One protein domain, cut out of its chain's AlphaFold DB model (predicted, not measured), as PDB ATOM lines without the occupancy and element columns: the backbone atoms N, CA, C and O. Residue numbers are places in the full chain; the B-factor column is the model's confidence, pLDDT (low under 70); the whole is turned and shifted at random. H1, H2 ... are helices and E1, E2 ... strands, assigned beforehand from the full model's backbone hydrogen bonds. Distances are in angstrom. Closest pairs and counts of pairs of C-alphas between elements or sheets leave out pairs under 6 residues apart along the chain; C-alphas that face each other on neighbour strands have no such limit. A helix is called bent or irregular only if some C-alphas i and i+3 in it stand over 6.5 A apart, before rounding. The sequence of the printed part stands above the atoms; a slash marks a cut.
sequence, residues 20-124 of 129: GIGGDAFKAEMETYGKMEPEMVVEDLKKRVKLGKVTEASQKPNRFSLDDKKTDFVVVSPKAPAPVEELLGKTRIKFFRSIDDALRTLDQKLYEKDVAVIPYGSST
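What this domain is: This is residues 20 to 124 of the 129 residues of an uncharacterized protein of Candidatus Bathyarchaeota archaeon (UniProt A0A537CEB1). An elongated body runs from H2 at one end to H5 at the other: H1, H2 and H3 make a group of three helices in which H3 packs on both H1 and H2, and E1 and E2 make a short two-stranded ribbon, with H4 packed on E2 and H5 on both strands. After H5 the printed part runs on as a tail, and its residues 112 to 124 stick out from the body. The printed part has 105 residues with five named helices and two named strands, in the order H1, H2, H3, E1, H4, E2, H5; the sheet's order is E1, E2, parallel, and the class is mostly helix. It is only just compact, close to loose, with a radius of gyration of the C-alphas of 15.4 A and spans of 46 by 30 by 28 A.

Where its parts are: H1 is residues 24 to 33, 14.2 A long, and begins with C-alpha 24 at (-44.544, 14.222, -12.916). H2, residues 38 to 50, measures 18.8 A, and H3, residues 56 to 67, 17.9 A. H3 is neither bent nor irregular, but only just: C-alphas 57 and 60 are 6.2 A apart. E1, residues 71 to 76, is 16.1 A long and starts at (-52.457, 35.967, -24.338). H4 is residues 82 to 89, 10.5 A, and E2 residues 94 to 96, 6.9 A. H5, residues 99 to 105, is 10.2 A long and ends with C-alpha 105 at (-52.498, 29.281, -37.777).

How they stand to each other: H1 touches H3, which meets it with residues 57 to 61 alone; the closest C-alphas, of Phe 26 and Ala 57, are 5.2 A apart. These two run the same way at a shallow tilt of 33 degrees, only just short of steep. H2 and H3 form a helical hairpin and touch, opposite ways at a tilt of 36 degrees, only just steep; their closest C-alphas, of Pro 38 and Ser 65, are 4.3 A apart. H1 and H4 only just touch, with 3 pairs of C-alphas within 8 A, the closest those of Glu 31 and Leu 87, 7.1 A. E1, H4 and E2 form a strand-helix-strand unit, two parallel neighbour strands with a helix between them along the chain, and its crossover is right-handed. Between E1 and E2, N 75 and O 94 are 2.8 A apart and N 96 and O 75 2.9 A, within hydrogen-bond range. The closest C-alphas of H4 and E2, of Glu 85 and Phe 95, are 6.5 A apart, and those of E2 and H5, of Phe 96 and Ala 102, 5.8 A. H4 and H5 are apart. In H1, H2 and H4 every O i to N i+4 pair is within hydrogen-bond range; in H3 it is 5 of 8 and in H5 2 of 3.

The domain as a whole: The C-alphas of Leu 51 and Glu 112, the two farthest apart, are 47.1 A apart. The printed part has no cut, and the six links between named elements are tight. Residues 106 to 124 hold no named element. The mean pLDDT of the printed part is 92.3, and no printed residue is under 70.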
ATOM      1  N   GLY A  20     -38.191  15.812 -22.498       94.06
ATOM      2  CA  GLY A  20     -39.579  15.660 -22.076       94.06
ATOM      3  C   GLY A  20     -40.134  16.826 -21.252       94.06
ATOM      4  O   GLY A  20     -39.681  17.963 -21.327       94.06
ATOM      5  N   ILE A  21     -41.177  16.525 -20.477       89.81
ATOM      6  CA  ILE A  21     -42.066  17.494 -19.807       89.81
ATOM      7  C   ILE A  21     -41.420  18.148 -18.565       89.81
ATOM      8  O   ILE A  21     -41.889  19.177 -18.078       89.81
ATOM      9  N   GLY A  22     -40.339  17.557 -18.049       85.94
ATOM     10  CA  GLY A  22     -39.580  18.048 -16.896       85.94
ATOM     11  C   GLY A  22     -39.903  17.343 -15.575       85.94
ATOM     12  O   GLY A  22     -38.979  17.073 -14.816       85.94
ATOM     13  N   GLY A  23     -41.163  16.984 -15.298       90.06
ATOM     14  CA  GLY A  23     -41.490  16.215 -14.089       90.06
ATOM     15  C   GLY A  23     -42.965  15.852 -13.912       90.06
ATOM     16  O   GLY A  23     -43.859  16.510 -14.452       90.06
ATOM     17  N   ASP A  24     -43.213  14.817 -13.106       91.69
ATOM     18  CA  ASP A  24     -44.544  14.222 -12.916       91.69
ATOM     19  C   ASP A  24     -45.527  15.147 -12.196       91.69
ATOM     20  O   ASP A  24     -46.702  15.191 -12.552       91.69
ATOM     21  N   ALA A  25     -45.055  15.946 -11.233       90.44
ATOM     22  CA  ALA A  25     -45.903  16.916 -10.539       90.44
ATOM     23  C   ALA A  25     -46.470  17.970 -11.504       90.44
ATOM     24  O   ALA A  25     -47.652  18.300 -11.446       90.44
ATOM     25  N   PHE A  26     -45.648  18.461 -12.439       90.19
ATOM     26  CA  PHE A  26     -46.112  19.389 -13.470       90.19
ATOM     27  C   PHE A  26     -47.083  18.706 -14.434       90.19
ATOM     28  O   PHE A  26     -48.130  19.273 -14.740       90.19
ATOM     29  N   LYS A  27     -46.780  17.475 -14.863       92.94
ATOM     30  CA  LYS A  27     -47.689  16.682 -15.699       92.94
ATOM     31  C   LYS A  27     -49.065  16.539 -15.042       92.94
ATOM     32  O   LYS A  27     -50.059  16.867 -15.679       92.94
ATOM     33  N   ALA A  28     -49.122  16.132 -13.775       92.88
ATOM     34  CA  ALA A  28     -50.376  15.940 -13.047       92.88
ATOM     35  C   ALA A  28     -51.207  17.232 -12.947       92.88
ATOM     36  O   ALA A  28     -52.417  17.219 -13.187       92.88
ATOM     37  N   GLU A  29     -50.569  18.364 -12.643       92.88
ATOM     38  CA  GLU A  29     -51.247  19.663 -12.560       92.88
ATOM     39  C   GLU A  29     -51.778  20.104 -13.939       92.88
ATOM     40  O   GLU A  29     -52.918  20.559 -14.048       92.88
ATOM     41  N   MET A  30     -51.007  19.907 -15.014       92.38
ATOM     42  CA  MET A  30     -51.442  20.244 -16.375       92.38
ATOM     43  C   MET A  30     -52.534  19.307 -16.905       92.38
ATOM     44  O   MET A  30     -53.420  19.772 -17.616       92.38
ATOM     45  N   GLU A  31     -52.524  18.020 -16.551       93.12
ATOM     46  CA  GLU A  31     -53.617  17.096 -16.892       93.12
ATOM     47  C   GLU A  31     -54.906  17.441 -16.136       93.12
ATOM     48  O   GLU A  31     -55.995  17.312 -16.692       93.12
ATOM     49  N   THR A  32     -54.786  17.936 -14.901       92.81
ATOM     50  CA  THR A  32     -55.932  18.352 -14.078       92.81
ATOM     51  C   THR A  32     -56.565  19.643 -14.597       92.81
ATOM     52  O   THR A  32     -57.784  19.730 -14.743       92.81
ATOM     53  N   TYR A  33     -55.747  20.659 -14.879       93.38
ATOM     54  CA  TYR A  33     -56.237  22.012 -15.156       93.38
ATOM     55  C   TYR A  33     -56.201  22.411 -16.633       93.38
ATOM     56  O   TYR A  33     -56.819  23.405 -17.006       93.38
ATOM     57  N   GLY A  34     -55.516  21.652 -17.490       87.31
ATOM     58  CA  GLY A  34     -55.170  22.055 -18.855       87.31
ATOM     59  C   GLY A  34     -56.345  22.497 -19.729       87.31
ATOM     60  O   GLY A  34     -56.178  23.407 -20.540       87.31
ATOM     61  N   LYS A  35     -57.523  21.888 -19.553       88.19
ATOM     62  CA  LYS A  35     -58.778  22.240 -20.249       88.19
ATOM     63  C   LYS A  35     -59.874  22.758 -19.320       88.19
ATOM     64  O   LYS A  35     -60.986  23.008 -19.768       88.19
ATOM     65  N   MET A  36     -59.580  22.914 -18.033       93.25
ATOM     66  CA  MET A  36     -60.538  23.439 -17.067       93.25
ATOM     67  C   MET A  36     -60.674  24.949 -17.243       93.25
ATOM     68  O   MET A  36     -59.665  25.637 -17.405       93.25
ATOM     69  N   GLU A  37     -61.897  25.483 -17.243       92.88
ATOM     70  CA  GLU A  37     -62.141  26.929 -17.377       92.88
ATOM     71  C   GLU A  37     -61.299  27.757 -16.396       92.88
ATOM     72  O   GLU A  37     -61.183  27.361 -15.232       92.88
ATOM     73  N   PRO A  38     -60.675  28.867 -16.846       92.94
ATOM     74  CA  PRO A  38     -59.728  29.622 -16.028       92.94
ATOM     75  C   PRO A  38     -60.285  30.014 -14.658       92.94
ATOM     76  O   PRO A  38     -59.595  29.898 -13.646       92.94
ATOM     77  N   GLU A  39     -61.552  30.422 -14.609       93.75
ATOM     78  CA  GLU A  39     -62.248  30.776 -13.378       93.75
ATOM     79  C   GLU A  39     -62.337  29.585 -12.410       93.75
ATOM     80  O   GLU A  39     -62.053  29.740 -11.220       93.75
ATOM     81  N   MET A  40     -62.633  28.384 -12.918       95.12
ATOM     82  CA  MET A  40     -62.700  27.166 -12.105       95.12
ATOM     83  C   MET A  40     -61.326  26.760 -11.562       95.12
ATOM     84  O   MET A  40     -61.226  26.369 -10.399       95.12
ATOM     85  N   VAL A  41     -60.261  26.903 -12.362       94.00
ATOM     86  CA  VAL A  41     -58.882  26.645 -11.908       94.00
ATOM     87  C   VAL A  41     -58.532  27.565 -10.739       94.00
ATOM     88  O   VAL A  41     -58.058  27.107  -9.701       94.00
ATOM     89  N   VAL A  42     -58.807  28.866 -10.871       93.38
ATOM     90  CA  VAL A  42     -58.521  29.853  -9.818       93.38
ATOM     91  C   VAL A  42     -59.322  29.557  -8.547       93.38
ATOM     92  O   VAL A  42     -58.792  29.676  -7.438       93.38
ATOM     93  N   GLU A  43     -60.592  29.175  -8.672       94.56
ATOM     94  CA  GLU A  43     -61.424  28.802  -7.526       94.56
ATOM     95  C   GLU A  43     -60.933  27.539  -6.814       94.56
ATOM     96  O   GLU A  43     -60.865  27.519  -5.580       94.56
ATOM     97  N   ASP A  44     -60.567  26.501  -7.564       94.44
ATOM     98  CA  ASP A  44     -60.037  25.262  -6.999       94.44
ATOM     99  C   ASP A  44     -58.693  25.494  -6.298       94.44
ATOM    100  O   ASP A  44     -58.510  25.108  -5.138       94.44
ATOM    101  N   LEU A  45     -57.785  26.243  -6.926       93.06
ATOM    102  CA  LEU A  45     -56.503  26.591  -6.317       93.06
ATOM    103  C   LEU A  45     -56.688  27.421  -5.041       93.06
ATOM    104  O   LEU A  45     -56.034  27.138  -4.037       93.06
ATOM    105  N   LYS A  46     -57.640  28.365  -4.999       92.69
ATOM    106  CA  LYS A  46     -57.999  29.084  -3.757       92.69
ATOM    107  C   LYS A  46     -58.468  28.136  -2.649       92.69
ATOM    108  O   LYS A  46     -58.129  28.357  -1.484       92.69
ATOM    109  N   LYS A  47     -59.233  27.086  -2.973       94.25
ATOM    110  CA  LYS A  47     -59.633  26.055  -1.996       94.25
ATOM    111  C   LYS A  47     -58.419  25.257  -1.520       94.25
ATOM    112  O   LYS A  47     -58.247  25.089  -0.313       94.25
ATOM    113  N   ARG A  48     -57.536  24.833  -2.430       92.00
ATOM    114  CA  ARG A  48     -56.299  24.104  -2.090       92.00
ATOM    115  C   ARG A  48     -55.353  24.923  -1.213       92.00
ATOM    116  O   ARG A  48     -54.758  24.343  -0.306       92.00
ATOM    117  N   VAL A  49     -55.256  26.244  -1.413       92.38
ATOM    118  CA  VAL A  49     -54.482  27.149  -0.535       92.38
ATOM    119  C   VAL A  49     -55.004  27.074   0.898       92.38
ATOM    120  O   VAL A  49     -54.223  26.855   1.818       92.38
ATOM    121  N   LYS A  50     -56.325  27.187   1.093       93.25
ATOM    122  CA  LYS A  50     -56.949  27.116   2.429       93.25
ATOM    123  C   LYS A  50     -56.706  25.776   3.134       93.25
ATOM    124  O   LYS A  50     -56.737  25.723   4.355       93.25
ATOM    125  N   LEU A  51     -56.467  24.714   2.367       93.56
ATOM    126  CA  LEU A  51     -56.170  23.371   2.864       93.56
ATOM    127  C   LEU A  51     -54.664  23.083   2.997       93.56
ATOM    128  O   LEU A  51     -54.309  21.969   3.377       93.56
ATOM    129  N   GLY A  52     -53.782  24.023   2.642       90.38
ATOM    130  CA  GLY A  52     -52.329  23.813   2.649       90.38
ATOM    131  C   GLY A  52     -51.825  22.808   1.602       90.38
ATOM    132  O   GLY A  52     -50.788  22.190   1.800       90.38
ATOM    133  N   LYS A  53     -52.558  22.609   0.495       88.94
ATOM    134  CA  LYS A  53     -52.288  21.574  -0.531       88.94
ATOM    135  C   LYS A  53     -51.724  22.120  -1.851       88.94
ATOM    136  O   LYS A  53     -51.853  21.476  -2.898       88.94
ATOM    137  N   VAL A  54     -51.177  23.332  -1.840       86.44
ATOM    138  CA  VAL A  54     -50.571  23.961  -3.023       86.44
ATOM    139  C   VAL A  54     -49.087  23.637  -3.066       86.44
ATOM    140  O   VAL A  54     -48.414  23.678  -2.041       86.44
ATOM    141  N   THR A  55     -48.590  23.320  -4.258       84.44
ATOM    142  CA  THR A  55     -47.168  23.059  -4.516       84.44
ATOM    143  C   THR A  55     -46.611  24.106  -5.479       84.44
ATOM    144  O   THR A  55     -47.366  24.891  -6.056       84.44
ATOM    145  N   GLU A  56     -45.297  24.113  -5.711       83.44
ATOM    146  CA  GLU A  56     -44.698  24.958  -6.755       83.44
ATOM    147  C   GLU A  56     -45.294  24.676  -8.143       83.44
ATOM    148  O   GLU A  56     -45.547  25.601  -8.916       83.44
ATOM    149  N   ALA A  57     -45.614  23.411  -8.442       86.00
ATOM    150  CA  ALA A  57     -46.217  23.020  -9.714       86.00
ATOM    151  C   ALA A  57     -47.609  23.649  -9.928       86.00
ATOM    152  O   ALA A  57     -47.982  23.924 -11.069       86.00
ATOM    153  N   SER A  58     -48.327  23.971  -8.848       85.50
ATOM    154  CA  SER A  58     -49.643  24.623  -8.885       85.50
ATOM    155  C   SER A  58     -49.588  26.113  -9.254       85.50
ATOM    156  O   SER A  58     -50.613  26.705  -9.597       85.50
ATOM    157  N   GLN A  59     -48.407  26.747  -9.223       87.19
ATOM    158  CA  GLN A  59     -48.268  28.162  -9.588       87.19
ATOM    159  C   GLN A  59     -48.494  28.401 -11.088       87.19
ATOM    160  O   GLN A  59     -49.076  29.418 -11.472       87.19
ATOM    161  N   LYS A  60     -48.060  27.464 -11.942       88.25
ATOM    162  CA  LYS A  60     -48.152  27.606 -13.404       88.25
ATOM    163  C   LYS A  60     -49.600  27.562 -13.912       88.25
ATOM    164  O   LYS A  60     -49.971  28.501 -14.614       88.25
ATOM    165  N   PRO A  61     -50.445  26.581 -13.528       89.06
ATOM    166  CA  PRO A  61     -51.864  26.602 -13.877       89.06
ATOM    167  C   PRO A  61     -52.560  27.895 -13.448       89.06
ATOM    168  O   PRO A  61     -53.256  28.495 -14.258       89.06
ATOM    169  N   ASN A  62     -52.298  28.385 -12.227       90.12
ATOM    170  CA  ASN A  62     -52.852  29.662 -11.767       90.12
ATOM    171  C   ASN A  62     -52.484  30.809 -12.713       90.12
ATOM    172  O   ASN A  62     -53.336  31.602 -13.107       90.12
ATOM    173  N   ARG A  63     -51.203  30.899 -13.091       91.25
ATOM    174  CA  ARG A  63     -50.731  31.972 -13.965       91.25
ATOM    175  C   ARG A  63     -51.345  31.881 -15.360       91.25
ATOM    176  O   ARG A  63     -51.813  32.900 -15.857       91.25
ATOM    177  N   PHE A  64     -51.402  30.687 -15.949       92.19
ATOM    178  CA  PHE A  64     -52.049  30.481 -17.247       92.19
ATOM    179  C   PHE A  64     -53.524  30.885 -17.218       92.19
ATOM    180  O   PHE A  64     -53.986  31.554 -18.137       92.19
ATOM    181  N   SER A  65     -54.245  30.567 -16.143       92.69
ATOM    182  CA  SER A  65     -55.643  30.973 -15.991       92.69
ATOM    183  C   SER A  65     -55.818  32.491 -15.875       92.69
ATOM    184  O   SER A  65     -56.755  33.047 -16.443       92.69
ATOM    185  N   LEU A  66     -54.918  33.190 -15.180       91.31
ATOM    186  CA  LEU A  66     -54.967  34.654 -15.082       91.31
ATOM    187  C   LEU A  66     -54.644  35.353 -16.413       91.31
ATOM    188  O   LEU A  66     -55.157  36.445 -16.676       91.31
ATOM    189  N   ASP A  67     -53.800  34.733 -17.235       92.75
ATOM    190  CA  ASP A  67     -53.331  35.285 -18.505       92.75
ATOM    191  C   ASP A  67     -54.212  34.894 -19.708       92.75
ATOM    192  O   ASP A  67     -54.114  35.539 -20.751       92.75
ATOM    193  N   ASP A  68     -55.129  33.928 -19.560       90.69
ATOM    194  CA  ASP A  68     -55.966  33.372 -20.639       90.69
ATOM    195  C   ASP A  68     -56.691  34.441 -21.476       90.69
ATOM    196  O   ASP A  68     -56.744  34.379 -22.705       90.69
ATOM    197  N   LYS A  69     -57.212  35.492 -20.833       90.00
ATOM    198  CA  LYS A  69     -57.924  36.576 -21.535       90.00
ATOM    199  C   LYS A  69     -56.994  37.510 -22.315       90.00
ATOM    200  O   LYS A  69     -57.479  38.236 -23.179       90.00
ATOM    201  N   LYS A  70     -55.693  37.508 -22.019       91.81
ATOM    202  CA  LYS A  70     -54.708  38.473 -22.531       91.81
ATOM    203  C   LYS A  70     -53.792  37.881 -23.595       91.81
ATOM    204  O   LYS A  70     -53.411  38.598 -24.524       91.81
ATOM    205  N   THR A  71     -53.430  36.608 -23.455       92.94
ATOM    206  CA  THR A  71     -52.457  35.967 -24.338       92.94
ATOM    207  C   THR A  71     -52.824  34.529 -24.659       92.94
ATOM    208  O   THR A  71     -53.267  33.774 -23.796       92.94
ATOM    209  N   ASP A  72     -52.549  34.145 -25.899       93.31
ATOM    210  CA  ASP A  72     -52.432  32.755 -26.306       93.31
ATOM    211  C   ASP A  72     -50.993  32.275 -26.062       93.31
ATOM    212  O   ASP A  72     -50.031  33.045 -26.176       93.31
ATOM    213  N   PHE A  73     -50.844  30.990 -25.749       95.19
ATOM    214  CA  PHE A  73     -49.547  30.342 -25.572       95.19
ATOM    215  C   PHE A  73     -49.321  29.310 -26.672       95.19
ATOM    216  O   PHE A  73     -50.164  28.442 -26.919       95.19
ATOM    217  N   VAL A  74     -48.155  29.392 -27.303       97.00
ATOM    218  CA  VAL A  74     -47.722  28.490 -28.367       97.00
ATOM    219  C   VAL A  74     -46.365  27.903 -28.003       97.00
ATOM    220  O   VAL A  74     -45.480  28.608 -27.526       97.00
ATOM    221  N   VAL A  75     -46.182  26.614 -28.253       97.62
ATOM    222  CA  VAL A  75     -44.897  25.920 -28.159       97.62
ATOM    223  C   VAL A  75     -44.528  25.420 -29.545       97.62
ATOM    224  O   VAL A  75     -45.309  24.711 -30.177       97.62
ATOM    225  N   VAL A  76     -43.323  25.753 -30.000       98.19
ATOM    226  CA  VAL A  76     -42.733  25.169 -31.205       98.19
ATOM    227  C   VAL A  76     -41.550  24.313 -30.797       98.19
ATOM    228  O   VAL A  76     -40.585  24.805 -30.204       98.19
ATOM    229  N   SER A  77     -41.627  23.022 -31.110       98.06
ATOM    230  CA  SER A  77     -40.603  22.063 -30.723       98.06
ATOM    231  C   SER A  77     -40.443  20.939 -31.751       98.06
ATOM    232  O   SER A  77     -41.185  19.954 -31.722       98.06
ATOM    233  N   PRO A  78     -39.454  21.025 -32.659       96.38
ATOM    234  CA  PRO A  78     -39.270  20.009 -33.694       96.38
ATOM    235  C   PRO A  78     -38.891  18.644 -33.109       96.38
ATOM    236  O   PRO A  78     -39.267  17.612 -33.658       96.38
ATOM    237  N   LYS A  79     -38.193  18.626 -31.968       96.94
ATOM    238  CA  LYS A  79     -37.582  17.422 -31.393       96.94
ATOM    239  C   LYS A  79     -38.238  16.917 -30.105       96.94
ATOM    240  O   LYS A  79     -37.753  15.950 -29.523       96.94
ATOM    241  N   ALA A  80     -39.340  17.528 -29.668       97.44
ATOM    242  CA  ALA A  80     -40.081  17.043 -28.510       97.44
ATOM    243  C   ALA A  80     -40.543  15.583 -28.716       97.44
ATOM    244  O   ALA A  80     -41.082  15.255 -29.780       97.44
ATOM    245  N   PRO A  81     -40.403  14.698 -27.720       96.94
ATOM    246  CA  PRO A  81     -40.962  13.356 -27.804       96.94
ATOM    247  C   PRO A  81     -42.501  13.411 -27.783       96.94
ATOM    248  O   PRO A  81     -43.089  14.347 -27.238       96.94
ATOM    249  N   ALA A  82     -43.166  12.397 -28.350       96.06
ATOM    250  CA  ALA A  82     -44.633  12.341 -28.463       96.06
ATOM    251  C   ALA A  82     -45.395  12.634 -27.148       96.06
ATOM    252  O   ALA A  82     -46.349  13.408 -27.198       96.06
ATOM    253  N   PRO A  83     -44.953  12.167 -25.959       95.44
ATOM    254  CA  PRO A  83     -45.641  12.481 -24.704       95.44
ATOM    255  C   PRO A  83     -45.740  13.980 -24.379       95.44
ATOM    256  O   PRO A  83     -46.677  14.391 -23.699       95.44
ATOM    257  N   VAL A  84     -44.794  14.808 -24.843       96.38
ATOM    258  CA  VAL A  84     -44.864  16.272 -24.675       96.38
ATOM    259  C   VAL A  84     -46.011  16.838 -25.506       96.38
ATOM    260  O   VAL A  84     -46.820  17.604 -24.989       96.38
ATOM    261  N   GLU A  85     -46.091  16.445 -26.775       96.25
ATOM    262  CA  GLU A  85     -47.150  16.869 -27.692       96.25
ATOM    263  C   GLU A  85     -48.526  16.389 -27.212       96.25
ATOM    264  O   GLU A  85     -49.466  17.182 -27.137       96.25
ATOM    265  N   GLU A  86     -48.628  15.130 -26.781       95.06
ATOM    266  CA  GLU A  86     -49.849  14.561 -26.206       95.06
ATOM    267  C   GLU A  86     -50.310  15.318 -24.959       95.06
ATOM    268  O   GLU A  86     -51.496  15.634 -24.835       95.06
ATOM    269  N   LEU A  87     -49.393  15.628 -24.032       94.88
ATOM    270  CA  LEU A  87     -49.737  16.398 -22.840       94.88
ATOM    271  C   LEU A  87     -50.218  17.796 -23.225       94.88
ATOM    272  O   LEU A  87     -51.274  18.216 -22.756       94.88
ATOM    273  N   LEU A  88     -49.480  18.514 -24.075       94.19
ATOM    274  CA  LEU A  88     -49.844  19.877 -24.466       94.19
ATOM    275  C   LEU A  88     -51.174  19.916 -25.232       94.19
ATOM    276  O   LEU A  88     -51.971  20.819 -24.982       94.19
ATOM    277  N   GLY A  89     -51.497  18.897 -26.035       93.25
ATOM    278  CA  GLY A  89     -52.809  18.742 -26.685       93.25
ATOM    279  C   GLY A  89     -53.988  18.526 -25.716       93.25
ATOM    280  O   GLY A  89     -55.155  18.749 -26.067       93.25
ATOM    281  N   LYS A  90     -53.712  18.139 -24.462       91.75
ATOM    282  CA  LYS A  90     -54.694  18.127 -23.360       91.75
ATOM    283  C   LYS A  90     -54.819  19.481 -22.658       91.75
ATOM    284  O   LYS A  90     -55.604  19.592 -21.723       91.75
ATOM    285  N   THR A  91     -54.100  20.506 -23.108       92.38
ATOM    286  CA  THR A  91     -54.128  21.859 -22.541       92.38
ATOM    287  C   THR A  91     -54.657  22.883 -23.551       92.38
ATOM    288  O   THR A  91     -55.006  22.531 -24.676       92.38
ATOM    289  N   ARG A  92     -54.721  24.162 -23.160       90.75
ATOM    290  CA  ARG A  92     -54.959  25.295 -24.078       90.75
ATOM    291  C   ARG A  92     -53.710  25.745 -24.850       90.75
ATOM    292  O   ARG A  92     -53.814  26.609 -25.716       90.75
ATOM    293  N   ILE A  93     -52.536  25.199 -24.533       93.56
ATOM    294  CA  ILE A  93     -51.271  25.553 -25.184       93.56
ATOM    295  C   ILE A  93     -51.223  24.872 -26.553       93.56
ATOM    296  O   ILE A  93     -51.303  23.647 -26.646       93.56
ATOM    297  N   LYS A  94     -51.067  25.660 -27.619       95.38
ATOM    298  CA  LYS A  94     -50.954  25.133 -28.987       95.38
ATOM    299  C   LYS A  94     -49.535  24.608 -29.208       95.38
ATOM    300  O   LYS A  94     -48.572  25.278 -28.842       95.38
ATOM    301  N   PHE A  95     -49.398  23.436 -29.816       97.44
ATOM    302  CA  PHE A  95     -48.105  22.819 -30.102       97.44
ATOM    303  C   PHE A  95     -47.885  22.694 -31.610       97.44
ATOM    304  O   PHE A  95     -48.790  22.278 -32.330       97.44
ATOM    305  N   PHE A  96     -46.678  23.018 -32.071       98.12
ATOM    306  CA  PHE A  96     -46.263  22.860 -33.464       98.12
ATOM    307  C   PHE A  96     -44.846  22.295 -33.558       98.12
ATOM    308  O   PHE A  96     -44.001  22.499 -32.683       98.12
ATOM    309  N   ARG A  97     -44.557  21.612 -34.668       97.25
ATOM    310  CA  ARG A  97     -43.214  21.101 -34.977       97.25
ATOM    311  C   ARG A  97     -42.326  22.141 -35.660       97.25
ATOM    312  O   ARG A  97     -41.109  22.074 -35.516       97.25
ATOM    313  N   SER A  98     -42.920  23.107 -36.358       97.81
ATOM    314  CA  SER A  98     -42.210  24.173 -37.064       97.81
ATOM    315  C   SER A  98     -42.805  25.551 -36.760       97.81
ATOM    316  O   SER A  98     -43.963  25.672 -36.355       97.81
ATOM    317  N   ILE A  99     -41.992  26.595 -36.946       96.12
ATOM    318  CA  ILE A  99     -42.440  27.985 -36.801       96.12
ATOM    319  C   ILE A  99     -43.411  28.332 -37.932       96.12
ATOM    320  O   ILE A  99     -44.421  28.980 -37.683       96.12
ATOM    321  N   ASP A 100     -43.147  27.855 -39.151       96.06
ATOM    322  CA  ASP A 100     -44.005  28.096 -40.313       96.06
ATOM    323  C   ASP A 100     -45.428  27.574 -40.092       96.06
ATOM    324  O   ASP A 100     -46.396  28.284 -40.370       96.06
ATOM    325  N   ASP A 101     -45.570  26.364 -39.543       96.44
ATOM    326  CA  ASP A 101     -46.885  25.800 -39.222       96.44
ATOM    327  C   ASP A 101     -47.591  26.626 -38.147       96.44
ATOM    328  O   ASP A 101     -48.783  26.903 -38.272       96.44
ATOM    329  N   ALA A 102     -46.858  27.074 -37.122       96.25
ATOM    330  CA  ALA A 102     -47.418  27.931 -36.087       96.25
ATOM    331  C   ALA A 102     -47.938  29.246 -36.685       96.25
ATOM    332  O   ALA A 102     -49.111  29.578 -36.507       96.25
ATOM    333  N   LEU A 103     -47.109  29.959 -37.452       94.19
ATOM    334  CA  LEU A 103     -47.455  31.251 -38.053       94.19
ATOM    335  C   LEU A 103     -48.658  31.157 -39.000       94.19
ATOM    336  O   LEU A 103     -49.504  32.044 -38.983       94.19
ATOM    337  N   ARG A 104     -48.799  30.062 -39.759       94.44
ATOM    338  CA  ARG A 104     -49.963  29.830 -40.639       94.44
ATOM    339  C   ARG A 104     -51.297  29.732 -39.893       94.44
ATOM    340  O   ARG A 104     -52.338  29.934 -40.511       94.44
ATOM    341  N   THR A 105     -51.281  29.399 -38.602       92.12
ATOM    342  CA  THR A 105     -52.498  29.281 -37.777       92.12
ATOM    343  C   THR A 105     -52.821  30.528 -36.958       92.12
ATOM    344  O   THR A 105     -53.923  30.627 -36.413       92.12
ATOM    345  N   LEU A 106     -51.878  31.465 -36.838       91.69
ATOM    346  CA  LEU A 106     -52.056  32.701 -36.082       91.69
ATOM    347  C   LEU A 106     -52.690  33.790 -36.959       91.69
ATOM    348  O   LEU A 106     -52.538  33.796 -38.178       91.69
ATOM    349  N   ASP A 107     -53.400  34.730 -36.329       91.31
ATOM    350  CA  ASP A 107     -53.891  35.925 -37.022       91.31
ATOM    351  C   ASP A 107     -52.690  36.766 -37.477       91.31
ATOM    352  O   ASP A 107     -51.866  37.172 -36.654       91.31
ATOM    353  N   GLN A 108     -52.595  37.029 -38.781       89.69
ATOM    354  CA  GLN A 108     -51.458  37.727 -39.388       89.69
ATOM    355  C   GLN A 108     -51.243  39.125 -38.799       89.69
ATOM    356  O   GLN A 108     -50.100  39.561 -38.648       89.69
ATOM    357  N   LYS A 109     -52.316  39.774 -38.327       90.56
ATOM    358  CA  LYS A 109     -52.254  41.082 -37.660       90.56
ATOM    359  C   LYS A 109     -51.359  41.088 -36.422       90.56
ATOM    360  O   LYS A 109     -50.917  42.158 -36.011       90.56
ATOM    361  N   LEU A 110     -51.097  39.924 -35.817       88.75
ATOM    362  CA  LEU A 110     -50.208  39.795 -34.659       88.75
ATOM    363  C   LEU A 110     -48.739  40.052 -34.989       88.75
ATOM    364  O   LEU A 110     -47.990  40.420 -34.092       88.75
ATOM    365  N   TYR A 111     -48.323  39.853 -36.238       87.19
ATOM    366  CA  TYR A 111     -46.919  39.956 -36.644       87.19
ATOM    367  C   TYR A 111     -46.699  40.866 -37.862       87.19
ATOM    368  O   TYR A 111     -45.615  40.889 -38.435       87.19
ATOM    369  N   GLU A 112     -47.704  41.666 -38.227       86.19
ATOM    370  CA  GLU A 112     -47.595  42.732 -39.236       86.19
ATOM    371  C   GLU A 112     -46.844  43.979 -38.735       86.19
ATOM    372  O   GLU A 112     -46.356  44.761 -39.550       86.19
ATOM    373  N   LYS A 113     -46.785  44.201 -37.413       78.12
ATOM    374  CA  LYS A 113     -46.202  45.412 -36.807       78.12
ATOM    375  C   LYS A 113     -45.044  45.102 -35.867       78.12
ATOM    376  O   LYS A 113     -43.889  45.219 -36.259       78.12
ATOM    377  N   ASP A 114     -45.366  44.701 -34.639       83.25
ATOM    378  CA  ASP A 114     -44.400  44.607 -33.550       83.25
ATOM    379  C   ASP A 114     -44.197  43.147 -33.151       83.25
ATOM    380  O   ASP A 114     -45.095  42.501 -32.613       83.25
ATOM    381  N   VAL A 115     -42.994  42.627 -33.397       91.75
ATOM    382  CA  VAL A 115     -42.577  41.295 -32.950       91.75
ATOM    383  C   VAL A 115     -41.346  41.443 -32.070       91.75
ATOM    384  O   VAL A 115     -40.294  41.893 -32.519       91.75
ATOM    385  N   ALA A 116     -41.469  41.032 -30.809       92.50
ATOM    386  CA  ALA A 116     -40.338  40.954 -29.898       92.50
ATOM    387  C   ALA A 116     -39.722  39.552 -29.957       92.50
ATOM    388  O   ALA A 116     -40.360  38.565 -29.589       92.50
ATOM    389  N   VAL A 117     -38.464  39.467 -30.386       93.94
ATOM    390  CA  VAL A 117     -37.683  38.227 -30.339       93.94
ATOM    391  C   VAL A 117     -36.770  38.282 -29.124       93.94
ATOM    392  O   VAL A 117     -35.875  39.119 -29.051       93.94
ATOM    393  N   ILE A 118     -36.998  37.379 -28.170       94.12
ATOM    394  CA  ILE A 118     -36.216  37.295 -26.933       94.12
ATOM    395  C   ILE A 118     -35.362  36.025 -26.988       94.12
ATOM    396  O   ILE A 118     -35.829  34.951 -26.591       94.12
ATOM    397  N   PRO A 119     -34.117  36.101 -27.491       92.25
ATOM    398  CA  PRO A 119     -33.208  34.970 -27.412       92.25
ATOM    399  C   PRO A 119     -32.896  34.669 -25.939       92.25
ATOM    400  O   PRO A 119     -32.829  35.574 -25.109       92.25
ATOM    401  N   TYR A 120     -32.718  33.386 -25.616       90.88
ATOM    402  CA  TYR A 120     -32.359  32.927 -24.269       90.88
ATOM    403  C   TYR A 120     -33.270  33.481 -23.158       90.88
ATOM    404  O   TYR A 120     -32.786  33.934 -22.126       90.88
ATOM    405  N   GLY A 121     -34.595  33.434 -23.344       91.50
ATOM    406  CA  GLY A 121     -35.564  34.064 -22.434       91.50
ATOM    407  C   GLY A 121     -35.424  33.704 -20.946       91.50
ATOM    408  O   GLY A 121     -35.723  34.533 -20.098       91.50
ATOM    409  N   SER A 122     -34.908  32.517 -20.607       90.06
ATOM    410  CA  SER A 122     -34.626  32.128 -19.214       90.06
ATOM    411  C   SER A 122     -33.485  32.914 -18.556       90.06
ATOM    412  O   SER A 122     -33.387  32.925 -17.334       90.06
ATOM    413  N   SER A 123     -32.618  33.545 -19.350       92.94
ATOM    414  CA  SER A 123     -31.472  34.351 -18.904       92.94
ATOM    415  C   SER A 123     -31.719  35.856 -19.046       92.94
ATOM    416  O   SER A 123     -30.798  36.649 -18.876       92.94
ATOM    417  N   THR A 124     -32.954  36.254 -19.358       92.44
ATOM    418  CA  THR A 124     -33.319  37.642 -19.647       92.44
ATOM    419  C   THR A 124     -34.291  38.160 -18.594       92.44
ATOM    420  O   THR A 124     -35.311  37.531 -18.316       92.44
TER     421      THR A 124